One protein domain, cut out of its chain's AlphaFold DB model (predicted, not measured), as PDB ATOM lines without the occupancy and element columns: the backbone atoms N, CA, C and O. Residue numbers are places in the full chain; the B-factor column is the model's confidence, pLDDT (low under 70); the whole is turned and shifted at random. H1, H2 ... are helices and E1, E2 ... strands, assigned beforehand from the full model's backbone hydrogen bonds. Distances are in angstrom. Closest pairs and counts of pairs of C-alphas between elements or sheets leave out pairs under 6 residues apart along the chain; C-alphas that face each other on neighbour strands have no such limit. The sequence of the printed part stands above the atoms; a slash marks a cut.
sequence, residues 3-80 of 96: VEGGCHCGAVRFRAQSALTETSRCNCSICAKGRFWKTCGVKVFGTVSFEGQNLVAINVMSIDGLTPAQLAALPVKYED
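What this domain is: This is residues 3 to 80 of the 96 residues of an uncharacterized protein of Archangium gephyra (UniProt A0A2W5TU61). Look for three separate two-stranded ribbons set round a middle through which residues 59 and 60 pass: the hairpins E1-E2 and E4-E5, and the parallel pair E3-E6. The tip of E4-E5, residues 49 to 54, sticks out, and two small helices, H1 and H2, lie at the rim. The printed part has 78 residues, in the order E1 E2 E3 H1 E4 E5 H2 E6, and its class is mixed, helices and strands. It is compact, with a radius of gyration of the C-alphas of 12.8 A, and spans 31 by 30 by 22 A.

How they stand to each other: Start at E1, residues 3 to 6, an antiparallel hairpin with E2, residues 13 to 17, at 159 degrees; N 14 and O 5 are 2.8 A apart. Next, E3, residues 23 to 26, is parallel to E6, residues 76 to 79, at 28 degrees, with N 25 and O 77 2.8 A apart. After E3 comes H1, residues 29 to 32, too short for an O i to N i+4 pair and with 0 of 1 O i to N i+3 pairs within hydrogen-bond range; the closest C-alphas of E3 and H1, Cys 26 and Ala 32, are 7.4 A apart. E4, residues 45 to 50, and E5, residues 53 to 58, form an antiparallel hairpin at 156 degrees, with N 50 and O 53 2.8 A apart. In H2, residues 68 to 73, every O i to N i+4 pair is within range. Among the pairs apart are E2 and E4, and E3 and E5.

Where its parts are: Find C-alpha 3 at (121.062, 203.738, 161.960), where E1 begins; E2 is 14.0 A long. E4 measures 15.4 A and E5 15.7 A, and E6 ends at C-alpha 79, (140.200, 189.493, 165.528).

The domain as a whole: The C-alphas farthest apart, Gly 52 and Ala 69, are 35.0 A apart. The printed part has no cut; the link H1 to E4 is long, and residue 35 is under 70 in pLDDT.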
ATOM      1  N   VAL A   3     119.897 202.851 162.013       94.38
ATOM      2  CA  VAL A   3     121.062 203.738 161.960       94.38
ATOM      3  C   VAL A   3     121.196 204.312 160.556       94.38
ATOM      4  O   VAL A   3     120.939 203.623 159.565       94.38
ATOM      5  N   GLU A   4     121.590 205.576 160.476       96.94
ATOM      6  CA  GLU A   4     121.828 206.298 159.228       96.94
ATOM      7  C   GLU A   4     123.256 206.839 159.232       96.94
ATOM      8  O   GLU A   4     123.867 207.005 160.289       96.94
ATOM      9  N   GLY A   5     123.817 207.060 158.050       96.62
ATOM     10  CA  GLY A   5     125.199 207.495 157.939       96.62
ATOM     11  C   GLY A   5     125.673 207.622 156.506       96.62
ATOM     12  O   GLY A   5     124.902 207.464 155.554       96.62
ATOM     13  N   GLY A   6     126.958 207.907 156.332       96.06
ATOM     14  CA  GLY A   6     127.541 208.079 155.016       96.06
ATOM     15  C   GLY A   6     128.993 208.525 155.008       96.06
ATOM     16  O   GLY A   6     129.654 208.651 156.034       96.06
ATOM     17  N   CYS A   7     129.508 208.763 153.805       95.38
ATOM     18  CA  CYS A   7     130.827 209.359 153.653       95.38
ATOM     19  C   CYS A   7     130.789 210.865 153.949       95.38
ATOM     20  O   CYS A   7     129.752 211.516 153.831       95.38
ATOM     21  N   HIS A   8     131.958 211.430 154.252       91.88
ATOM     22  CA  HIS A   8     132.101 212.844 154.600       91.88
ATOM     23  C   HIS A   8     131.577 213.807 153.518       91.88
ATOM     24  O   HIS A   8     130.992 214.832 153.841       91.88
ATOM     25  N   CYS A   9     131.740 213.470 152.233       94.94
ATOM     26  CA  CYS A   9     131.269 214.315 151.131       94.94
ATOM     27  C   CYS A   9     129.787 214.116 150.774       94.94
ATOM     28  O   CYS A   9     129.314 214.711 149.811       94.94
ATOM     29  N   GLY A  10     129.064 213.242 151.482       94.44
ATOM     30  CA  GLY A  10     127.638 212.982 151.258       94.44
ATOM     31  C   GLY A  10     127.300 212.139 150.021       94.44
ATOM     32  O   GLY A  10     126.158 211.722 149.875       94.44
ATOM     33  N   ALA A  11     128.272 211.823 149.160       94.94
ATOM     34  CA  ALA A  11     128.048 211.035 147.942       94.94
ATOM     35  C   ALA A  11     127.616 209.578 148.207       94.94
ATOM     36  O   ALA A  11     127.020 208.939 147.345       94.94
ATOM     37  N   VAL A  12     127.927 209.045 149.391       94.69
ATOM     38  CA  VAL A  12     127.485 207.727 149.857       94.69
ATOM     39  C   VAL A  12     126.675 207.935 151.122       94.69
ATOM     40  O   VAL A  12     127.183 208.517 152.080       94.69
ATOM     41  N   ARG A  13     125.445 207.424 151.133       96.50
ATOM     42  CA  ARG A  13     124.523 207.446 152.270       96.50
ATOM     43  C   ARG A  13     123.928 206.060 152.465       96.50
ATOM     44  O   ARG A  13     123.729 205.336 151.491       96.50
ATOM     45  N   PHE A  14     123.653 205.691 153.708       95.81
ATOM     46  CA  PHE A  14     123.017 204.423 154.035       95.81
ATOM     47  C   PHE A  14     121.985 204.582 155.147       95.81
ATOM     48  O   PHE A  14     122.029 205.517 155.948       95.81
ATOM     49  N   ARG A  15     121.094 203.596 155.197       96.94
ATOM     50  CA  ARG A  15     120.177 203.328 156.299       96.94
ATOM     51  C   ARG A  15     120.205 201.829 156.555       96.94
ATOM     52  O   ARG A  15     120.052 201.052 155.616       96.94
ATOM     53  N   ALA A  16     120.430 201.426 157.798       94.31
ATOM     54  CA  ALA A  16     120.551 200.022 158.162       94.31
ATOM     55  C   ALA A  16     119.782 199.715 159.445       94.31
ATOM     56  O   ALA A  16     119.726 200.528 160.368       94.31
ATOM     57  N   GLN A  17     119.210 198.518 159.512       94.31
ATOM     58  CA  GLN A  17     118.679 197.977 160.754       94.31
ATOM     59  C   GLN A  17     119.819 197.289 161.501       94.31
ATOM     60  O   GLN A  17     120.351 196.285 161.040       94.31
ATOM     61  N   SER A  18     120.211 197.848 162.639       89.31
ATOM     62  CA  SER A  18     121.306 197.322 163.454       89.31
ATOM     63  C   SER A  18     121.084 197.656 164.926       89.31
ATOM     64  O   SER A  18     120.304 198.552 165.252       89.31
ATOM     65  N   ALA A  19     121.731 196.921 165.821       87.94
ATOM     66  CA  ALA A  19     121.928 197.320 167.207       87.94
ATOM     67  C   ALA A  19     123.426 197.595 167.389       87.94
ATOM     68  O   ALA A  19     124.251 196.756 167.045       87.94
ATOM     69  N   LEU A  20     123.783 198.781 167.886       89.50
ATOM     70  CA  LEU A  20     125.180 199.149 168.124       89.50
ATOM     71  C   LEU A  20     125.632 198.576 169.469       89.50
ATOM     72  O   LEU A  20     125.606 199.269 170.481       89.50
ATOM     73  N   THR A  21     125.971 197.288 169.482       92.44
ATOM     74  CA  THR A  21     126.336 196.552 170.704       92.44
ATOM     75  C   THR A  21     127.837 196.330 170.853       92.44
ATOM     76  O   THR A  21     128.330 196.265 171.970       92.44
ATOM     77  N   GLU A  22     128.560 196.202 169.742       93.50
ATOM     78  CA  GLU A  22     129.996 195.918 169.699       93.50
ATOM     79  C   GLU A  22     130.579 196.434 168.373       93.50
ATOM     80  O   GLU A  22     129.874 196.545 167.365       93.50
ATOM     81  N   THR A  23     131.873 196.747 168.369       94.50
ATOM     82  CA  THR A  23     132.655 197.029 167.160       94.50
ATOM     83  C   THR A  23     133.767 195.999 166.995       94.50
ATOM     84  O   THR A  23     134.248 195.444 167.978       94.50
ATOM     85  N   SER A  24     134.215 195.756 165.762       93.19
ATOM     86  CA  SER A  24     135.317 194.833 165.485       93.19
ATOM     87  C   SER A  24     136.535 195.521 164.859       93.19
ATOM     88  O   SER A  24     136.431 196.478 164.077       93.19
ATOM     89  N   ARG A  25     137.722 195.019 165.211       94.62
ATOM     90  CA  ARG A  25     139.022 195.409 164.654       94.62
ATOM     91  C   ARG A  25     139.813 194.165 164.270       94.62
ATOM     92  O   ARG A  25     140.184 193.361 165.117       94.62
ATOM     93  N   CYS A  26     140.100 194.037 162.980       94.00
ATOM     94  CA  CYS A  26     140.812 192.899 162.411       94.00
ATOM     95  C   CYS A  26     142.168 193.336 161.842       94.00
ATOM     96  O   CYS A  26     142.263 194.363 161.168       94.00
ATOM     97  N   ASN A  27     143.207 192.533 162.076       95.00
ATOM     98  CA  ASN A  27     144.581 192.807 161.642       95.00
ATOM     99  C   ASN A  27     144.922 192.333 160.210       95.00
ATOM    100  O   ASN A  27     146.079 192.445 159.794       95.00
ATOM    101  N   CYS A  28     143.960 191.792 159.455       93.12
ATOM    102  CA  CYS A  28     144.216 191.300 158.102       93.12
ATOM    103  C   CYS A  28     144.366 192.445 157.086       93.12
ATOM    104  O   CYS A  28     143.855 193.556 157.263       93.12
ATOM    105  N   SER A  29     145.036 192.165 155.967       91.12
ATOM    106  CA  SER A  29     145.283 193.164 154.921       91.12
ATOM    107  C   SER A  29     143.997 193.654 154.243       91.12
ATOM    108  O   SER A  29     143.936 194.815 153.852       91.12
ATOM    109  N   ILE A  30     142.957 192.818 154.151       89.12
ATOM    110  CA  ILE A  30     141.651 193.188 153.581       89.12
ATOM    111  C   ILE A  30     140.966 194.240 154.458       89.12
ATOM    112  O   ILE A  30     140.438 195.233 153.957       89.12
ATOM    113  N   CYS A  31     140.988 194.050 155.777       89.81
ATOM    114  CA  CYS A  31     140.378 194.976 156.723       89.81
ATOM    115  C   CYS A  31     141.168 196.284 156.809       89.81
ATOM    116  O   CYS A  31     140.557 197.350 156.678       89.81
ATOM    117  N   ALA A  32     142.499 196.188 156.921       86.00
ATOM    118  CA  ALA A  32     143.411 197.327 157.021       86.00
ATOM    119  C   ALA A  32     143.469 198.183 155.742       86.00
ATOM    120  O   ALA A  32     143.543 199.404 155.823       86.00
ATOM    121  N   LYS A  33     143.407 197.561 154.557       82.06
ATOM    122  CA  LYS A  33     143.490 198.246 153.250       82.06
ATOM    123  C   LYS A  33     142.135 198.404 152.551       82.06
ATOM    124  O   LYS A  33     142.102 198.693 151.359       82.06
ATOM    125  N   GLY A  34     141.035 198.110 153.248       75.81
ATOM    126  CA  GLY A  34     139.728 197.846 152.639       75.81
ATOM    127  C   GLY A  34     139.180 198.945 151.723       75.81
ATOM    128  O   GLY A  34     139.643 200.081 151.722       75.81
ATOM    129  N   ARG A  35     138.136 198.597 150.956       66.94
ATOM    130  CA  ARG A  35     137.481 199.483 149.976       66.94
ATOM    131  C   ARG A  35     137.111 200.844 150.569       66.94
ATOM    132  O   ARG A  35     136.345 200.919 151.524       66.94
ATOM    133  N   PHE A  36     137.585 201.908 149.932       84.62
ATOM    134  CA  PHE A  36     137.231 203.288 150.239       84.62
ATOM    135  C   PHE A  36     136.458 203.930 149.084       84.62
ATOM    136  O   PHE A  36     136.593 203.538 147.922       84.62
ATOM    137  N   TRP A  37     135.649 204.941 149.396       86.44
ATOM    138  CA  TRP A  37     135.011 205.770 148.383       86.44
ATOM    139  C   TRP A  37     136.059 206.622 147.666       86.44
ATOM    140  O   TRP A  37     136.722 207.446 148.292       86.44
ATOM    141  N   LYS A  38     136.196 206.454 146.346       85.25
ATOM    142  CA  LYS A  38     137.286 207.059 145.556       85.25
ATOM    143  C   LYS A  38     137.359 208.589 145.619       85.25
ATOM    144  O   LYS A  38     138.424 209.143 145.393       85.25
ATOM    145  N   THR A  39     136.249 209.267 145.912       87.75
ATOM    146  CA  THR A  39     136.207 210.737 145.935       87.75
ATOM    147  C   THR A  39     136.755 211.326 147.230       87.75
ATOM    148  O   THR A  39     137.366 212.383 147.190       87.75
ATOM    149  N   CYS A  40     136.527 210.681 148.380       90.81
ATOM    150  CA  CYS A  40     136.916 211.242 149.683       90.81
ATOM    151  C   CYS A  40     137.688 210.272 150.586       90.81
ATOM    152  O   CYS A  40     137.948 210.590 151.739       90.81
ATOM    153  N   GLY A  41     138.034 209.079 150.097       88.56
ATOM    154  CA  GLY A  41     138.838 208.097 150.827       88.56
ATOM    155  C   GLY A  41     138.119 207.403 151.989       88.56
ATOM    156  O   GLY A  41     138.718 206.571 152.664       88.56
ATOM    157  N   VAL A  42     136.834 207.686 152.230       90.75
ATOM    158  CA  VAL A  42     136.102 207.103 153.364       90.75
ATOM    159  C   VAL A  42     135.619 205.691 153.039       90.75
ATOM    160  O   VAL A  42     134.861 205.474 152.091       90.75
ATOM    161  N   LYS A  43     136.004 204.720 153.869       91.81
ATOM    162  CA  LYS A  43     135.398 203.383 153.917       91.81
ATOM    163  C   LYS A  43     134.106 203.458 154.729       91.81
ATOM    164  O   LYS A  43     134.170 203.505 155.951       91.81
ATOM    165  N   VAL A  44     132.955 203.504 154.059       93.75
ATOM    166  CA  VAL A  44     131.634 203.574 154.723       93.75
ATOM    167  C   VAL A  44     131.183 202.188 155.184       93.75
ATOM    168  O   VAL A  44     130.779 202.006 156.326       93.75
ATOM    169  N   PHE A  45     131.311 201.184 154.319       92.88
ATOM    170  CA  PHE A  45     131.032 199.793 154.651       92.88
ATOM    171  C   PHE A  45     131.874 198.843 153.792       92.88
ATOM    172  O   PHE A  45     132.429 199.232 152.761       92.88
ATOM    173  N   GLY A  46     131.968 197.590 154.222       89.69
ATOM    174  CA  GLY A  46     132.482 196.472 153.436       89.69
ATOM    175  C   GLY A  46     131.494 195.313 153.452       89.69
ATOM    176  O   GLY A  46     130.704 195.179 154.381       89.69
ATOM    177  N   THR A  47     131.541 194.473 152.428       89.62
ATOM    178  CA  THR A  47     130.773 193.228 152.365       89.62
ATOM    179  C   THR A  47     131.725 192.059 152.547       89.62
ATOM    180  O   THR A  47     132.777 192.032 151.903       89.62
ATOM    181  N   VAL A  48     131.362 191.103 153.390       85.12
ATOM    182  CA  VAL A  48     132.130 189.875 153.598       85.12
ATOM    183  C   VAL A  48     131.191 188.682 153.520       85.12
ATOM    184  O   VAL A  48     130.093 188.715 154.070       85.12
ATOM    185  N   SER A  49     131.621 187.640 152.817       87.56
ATOM    186  CA  SER A  49     130.982 186.332 152.894       87.56
ATOM    187  C   SER A  49     131.705 185.533 153.972       87.56
ATOM    188  O   SER A  49     132.901 185.278 153.848       87.56
ATOM    189  N   PHE A  50     131.000 185.194 155.043       79.69
ATOM    190  CA  PHE A  50     131.548 184.496 156.200       79.69
ATOM    191  C   PHE A  50     130.621 183.336 156.551       79.69
ATOM    192  O   PHE A  50     129.432 183.553 156.756       79.69
ATOM    193  N   GLU A  51     131.149 182.109 156.550       81.94
ATOM    194  CA  GLU A  51     130.395 180.891 156.902       81.94
ATOM    195  C   GLU A  51     129.040 180.754 156.172       81.94
ATOM    196  O   GLU A  51     128.018 180.394 156.749       81.94
ATOM    197  N   GLY A  52     129.005 181.081 154.875       86.94
ATOM    198  CA  GLY A  52     127.782 181.015 154.061       86.94
ATOM    199  C   GLY A  52     126.801 182.178 154.270       86.94
ATOM    200  O   GLY A  52     125.774 182.237 153.596       86.94
ATOM    201  N   GLN A  53     127.122 183.131 155.145       85.75
ATOM    202  CA  GLN A  53     126.367 184.365 155.346       85.75
ATOM    203  C   GLN A  53     127.014 185.533 154.600       85.75
ATOM    204  O   GLN A  53     128.235 185.629 154.509       85.75
ATOM    205  N   ASN A  54     126.194 186.461 154.103       89.62
ATOM    206  CA  ASN A  54     126.667 187.734 153.567       89.62
ATOM    207  C   ASN A  54     126.461 188.822 154.617       89.62
ATOM    208  O   ASN A  54     125.330 189.202 154.917       89.62
ATOM    209  N   LEU A  55     127.563 189.320 155.166       89.25
ATOM    210  CA  LEU A  55     127.567 190.350 156.192       89.25
ATOM    211  C   LEU A  55     127.970 191.698 155.592       89.25
ATOM    212  O   LEU A  55     128.842 191.786 154.722       89.25
ATOM    213  N   VAL A  56     127.356 192.765 156.103       91.44
ATOM    214  CA  VAL A  56     127.738 194.151 155.817       91.44
ATOM    215  C   VAL A  56     128.388 194.733 157.068       91.44
ATOM    216  O   VAL A  56     127.723 194.970 158.072       91.44
ATOM    217  N   ALA A  57     129.694 194.977 157.005       91.50
ATOM    218  CA  ALA A  57     130.446 195.632 158.066       91.50
ATOM    219  C   ALA A  57     130.393 197.151 157.867       91.50
ATOM    220  O   ALA A  57     130.992 197.671 156.923       91.50
ATOM    221  N   ILE A  58     129.683 197.862 158.742       93.75
ATOM    222  CA  ILE A  58     129.560 199.326 158.710       93.75
ATOM    223  C   ILE A  58     130.717 199.947 159.495       93.75
ATOM    224  O   ILE A  58     131.009 199.543 160.621       93.75
ATOM    225  N   ASN A  59     131.374 200.955 158.921       93.88
ATOM    226  CA  ASN A  59     132.336 201.760 159.657       93.88
ATOM    227  C   ASN A  59     131.586 202.636 160.663       93.88
ATOM    228  O   ASN A  59     130.865 203.553 160.272       93.88
ATOM    229  N   VAL A  60     131.791 202.377 161.953       94.44
ATOM    230  CA  VAL A  60     131.132 203.108 163.042       94.44
ATOM    231  C   VAL A  60     131.362 204.626 162.966       94.44
ATOM    232  O   VAL A  60     130.461 205.393 163.274       94.44
ATOM    233  N   MET A  61     132.512 205.069 162.443       93.06
ATOM    234  CA  MET A  61     132.832 206.494 162.268       93.06
ATOM    235  C   MET A  61     132.047 207.169 161.135       93.06
ATOM    236  O   MET A  61     132.161 208.376 160.949       93.06
ATOM    237  N   SER A  62     131.295 206.397 160.347       94.75
ATOM    238  CA  SER A  62     130.428 206.903 159.279       94.75
ATOM    239  C   SER A  62     128.950 206.953 159.673       94.75
ATOM    240  O   SER A  62     128.126 207.302 158.835       94.75
ATOM    241  N   ILE A  63     128.606 206.582 160.913       95.81
ATOM    242  CA  ILE A  63     127.239 206.659 161.443       95.81
ATOM    243  C   ILE A  63     126.978 208.079 161.945       95.81
ATOM    244  O   ILE A  63     127.769 208.635 162.709       95.81
ATOM    245  N   ASP A  64     125.843 208.644 161.552       95.69
ATOM    246  CA  ASP A  64     125.444 209.978 161.973       95.69
ATOM    247  C   ASP A  64     124.972 209.983 163.434       95.69
ATOM    248  O   ASP A  64     124.305 209.060 163.906       95.69
ATOM    249  N   GLY A  65     125.290 211.061 164.154       93.69
ATOM    250  CA  GLY A  65     124.792 211.296 165.512       93.69
ATOM    251  C   GLY A  65     125.462 210.472 166.618       93.69
ATOM    252  O   GLY A  65     125.073 210.613 167.776       93.69
ATOM    253  N   LEU A  66     126.477 209.656 166.309       93.38
ATOM    254  CA  LEU A  66     127.285 209.002 167.340       93.38
ATOM    255  C   LEU A  66     128.194 210.008 168.051       93.38
ATOM    256  O   LEU A  66     129.072 210.626 167.449       93.38
ATOM    257  N   THR A  67     127.999 210.147 169.358       94.62
ATOM    258  CA  THR A  67     128.839 210.998 170.207       94.62
ATOM    259  C   THR A  67     130.170 210.314 170.545       94.62
ATOM    260  O   THR A  67     130.239 209.081 170.591       94.62
ATOM    261  N   PRO A  68     131.226 211.081 170.882       95.19
ATOM    262  CA  PRO A  68     132.486 210.511 171.363       95.19
ATOM    263  C   PRO A  68     132.317 209.597 172.584       95.19
ATOM    264  O   PRO A  68     132.977 208.568 172.671       95.19
ATOM    265  N   ALA A  69     131.404 209.934 173.502       95.62
ATOM    266  CA  ALA A  69     131.124 209.122 174.684       95.62
ATOM    267  C   ALA A  69     130.479 207.774 174.325       95.62
ATOM    268  O   ALA A  69     130.879 206.744 174.862       95.62
ATOM    269  N   GLN A  70     129.526 207.758 173.385       93.69
ATOM    270  CA  GLN A  70     128.934 206.511 172.888       93.69
ATOM    271  C   GLN A  70     129.978 205.649 172.178       93.69
ATOM    272  O   GLN A  70     130.050 204.455 172.443       93.69
ATOM    273  N   LEU A  71     130.811 206.250 171.322       92.88
ATOM    274  CA  LEU A  71     131.899 205.542 170.643       92.88
ATOM    275  C   LEU A  71     132.891 204.929 171.636       92.88
ATOM    276  O   LEU A  71     133.258 203.769 171.482       92.88
ATOM    277  N   ALA A  72     133.292 205.681 172.664       93.75
ATOM    278  CA  ALA A  72     134.214 205.206 173.695       93.75
ATOM    279  C   ALA A  72     133.622 204.087 174.569       93.75
ATOM    280  O   ALA A  72     134.369 203.279 175.114       93.75
ATOM    281  N   ALA A  73     132.295 204.039 174.709       94.81
ATOM    282  CA  ALA A  73     131.601 203.015 175.481       94.81
ATOM    283  C   ALA A  73     131.376 201.705 174.705       94.81
ATOM    284  O   ALA A  73     131.057 200.690 175.325       94.81
ATOM    285  N   LEU A  74     131.514 201.703 173.373       94.75
ATOM    286  CA  LEU A  74     131.325 200.496 172.569       94.75
ATOM    287  C   LEU A  74     132.495 199.521 172.783       94.75
ATOM    288  O   LEU A  74     133.644 199.887 172.528       94.75
ATOM    289  N   PRO A  75     132.228 198.264 173.181       96.44
ATOM    290  CA  PRO A  75     133.258 197.237 173.231       96.44
ATOM    291  C   PRO A  75     133.926 197.051 171.865       96.44
ATOM    292  O   PRO A  75     133.268 197.101 170.820       96.44
ATOM    293  N   VAL A  76     135.239 196.817 171.879       95.44
ATOM    294  CA  VAL A  76     136.017 196.477 170.684       95.44
ATOM    295  C   VAL A  76     136.427 195.011 170.760       95.44
ATOM    296  O   VAL A  76     137.246 194.624 171.599       95.44
ATOM    297  N   LYS A  77     135.898 194.198 169.847       95.62
ATOM    298  CA  LYS A  77     136.371 192.841 169.590       95.62
ATOM    299  C   LYS A  77     137.568 192.889 168.649       95.62
ATOM    300  O   LYS A  77     137.492 193.432 167.548       95.62
ATOM    301  N   TYR A  78     138.675 192.292 169.072       96.62
ATOM    302  CA  TYR A  78     139.877 192.166 168.254       96.62
ATOM    303  C   TYR A  78     139.951 190.777 167.624       96.62
ATOM    304  O   TYR A  78     139.769 189.782 168.323       96.62
ATOM    305  N   GLU A  79     140.258 190.720 166.330       95.56
ATOM    306  CA  GLU A  79     140.200 189.493 165.528       95.56
ATOM    307  C   GLU A  79     141.506 189.276 164.751       95.56
ATOM    308  O   GLU A  79     141.994 190.177 164.054       95.56
ATOM    309  N   ASP A  80     142.069 188.071 164.845       96.25
ATOM    310  CA  ASP A  80     143.308 187.690 164.164       96.25
ATOM    311  C   ASP A  80     143.057 187.127 162.758       96.25
ATOM    312  O   ASP A  80     143.270 185.952 162.461       96.25
TER     313      ASP A  80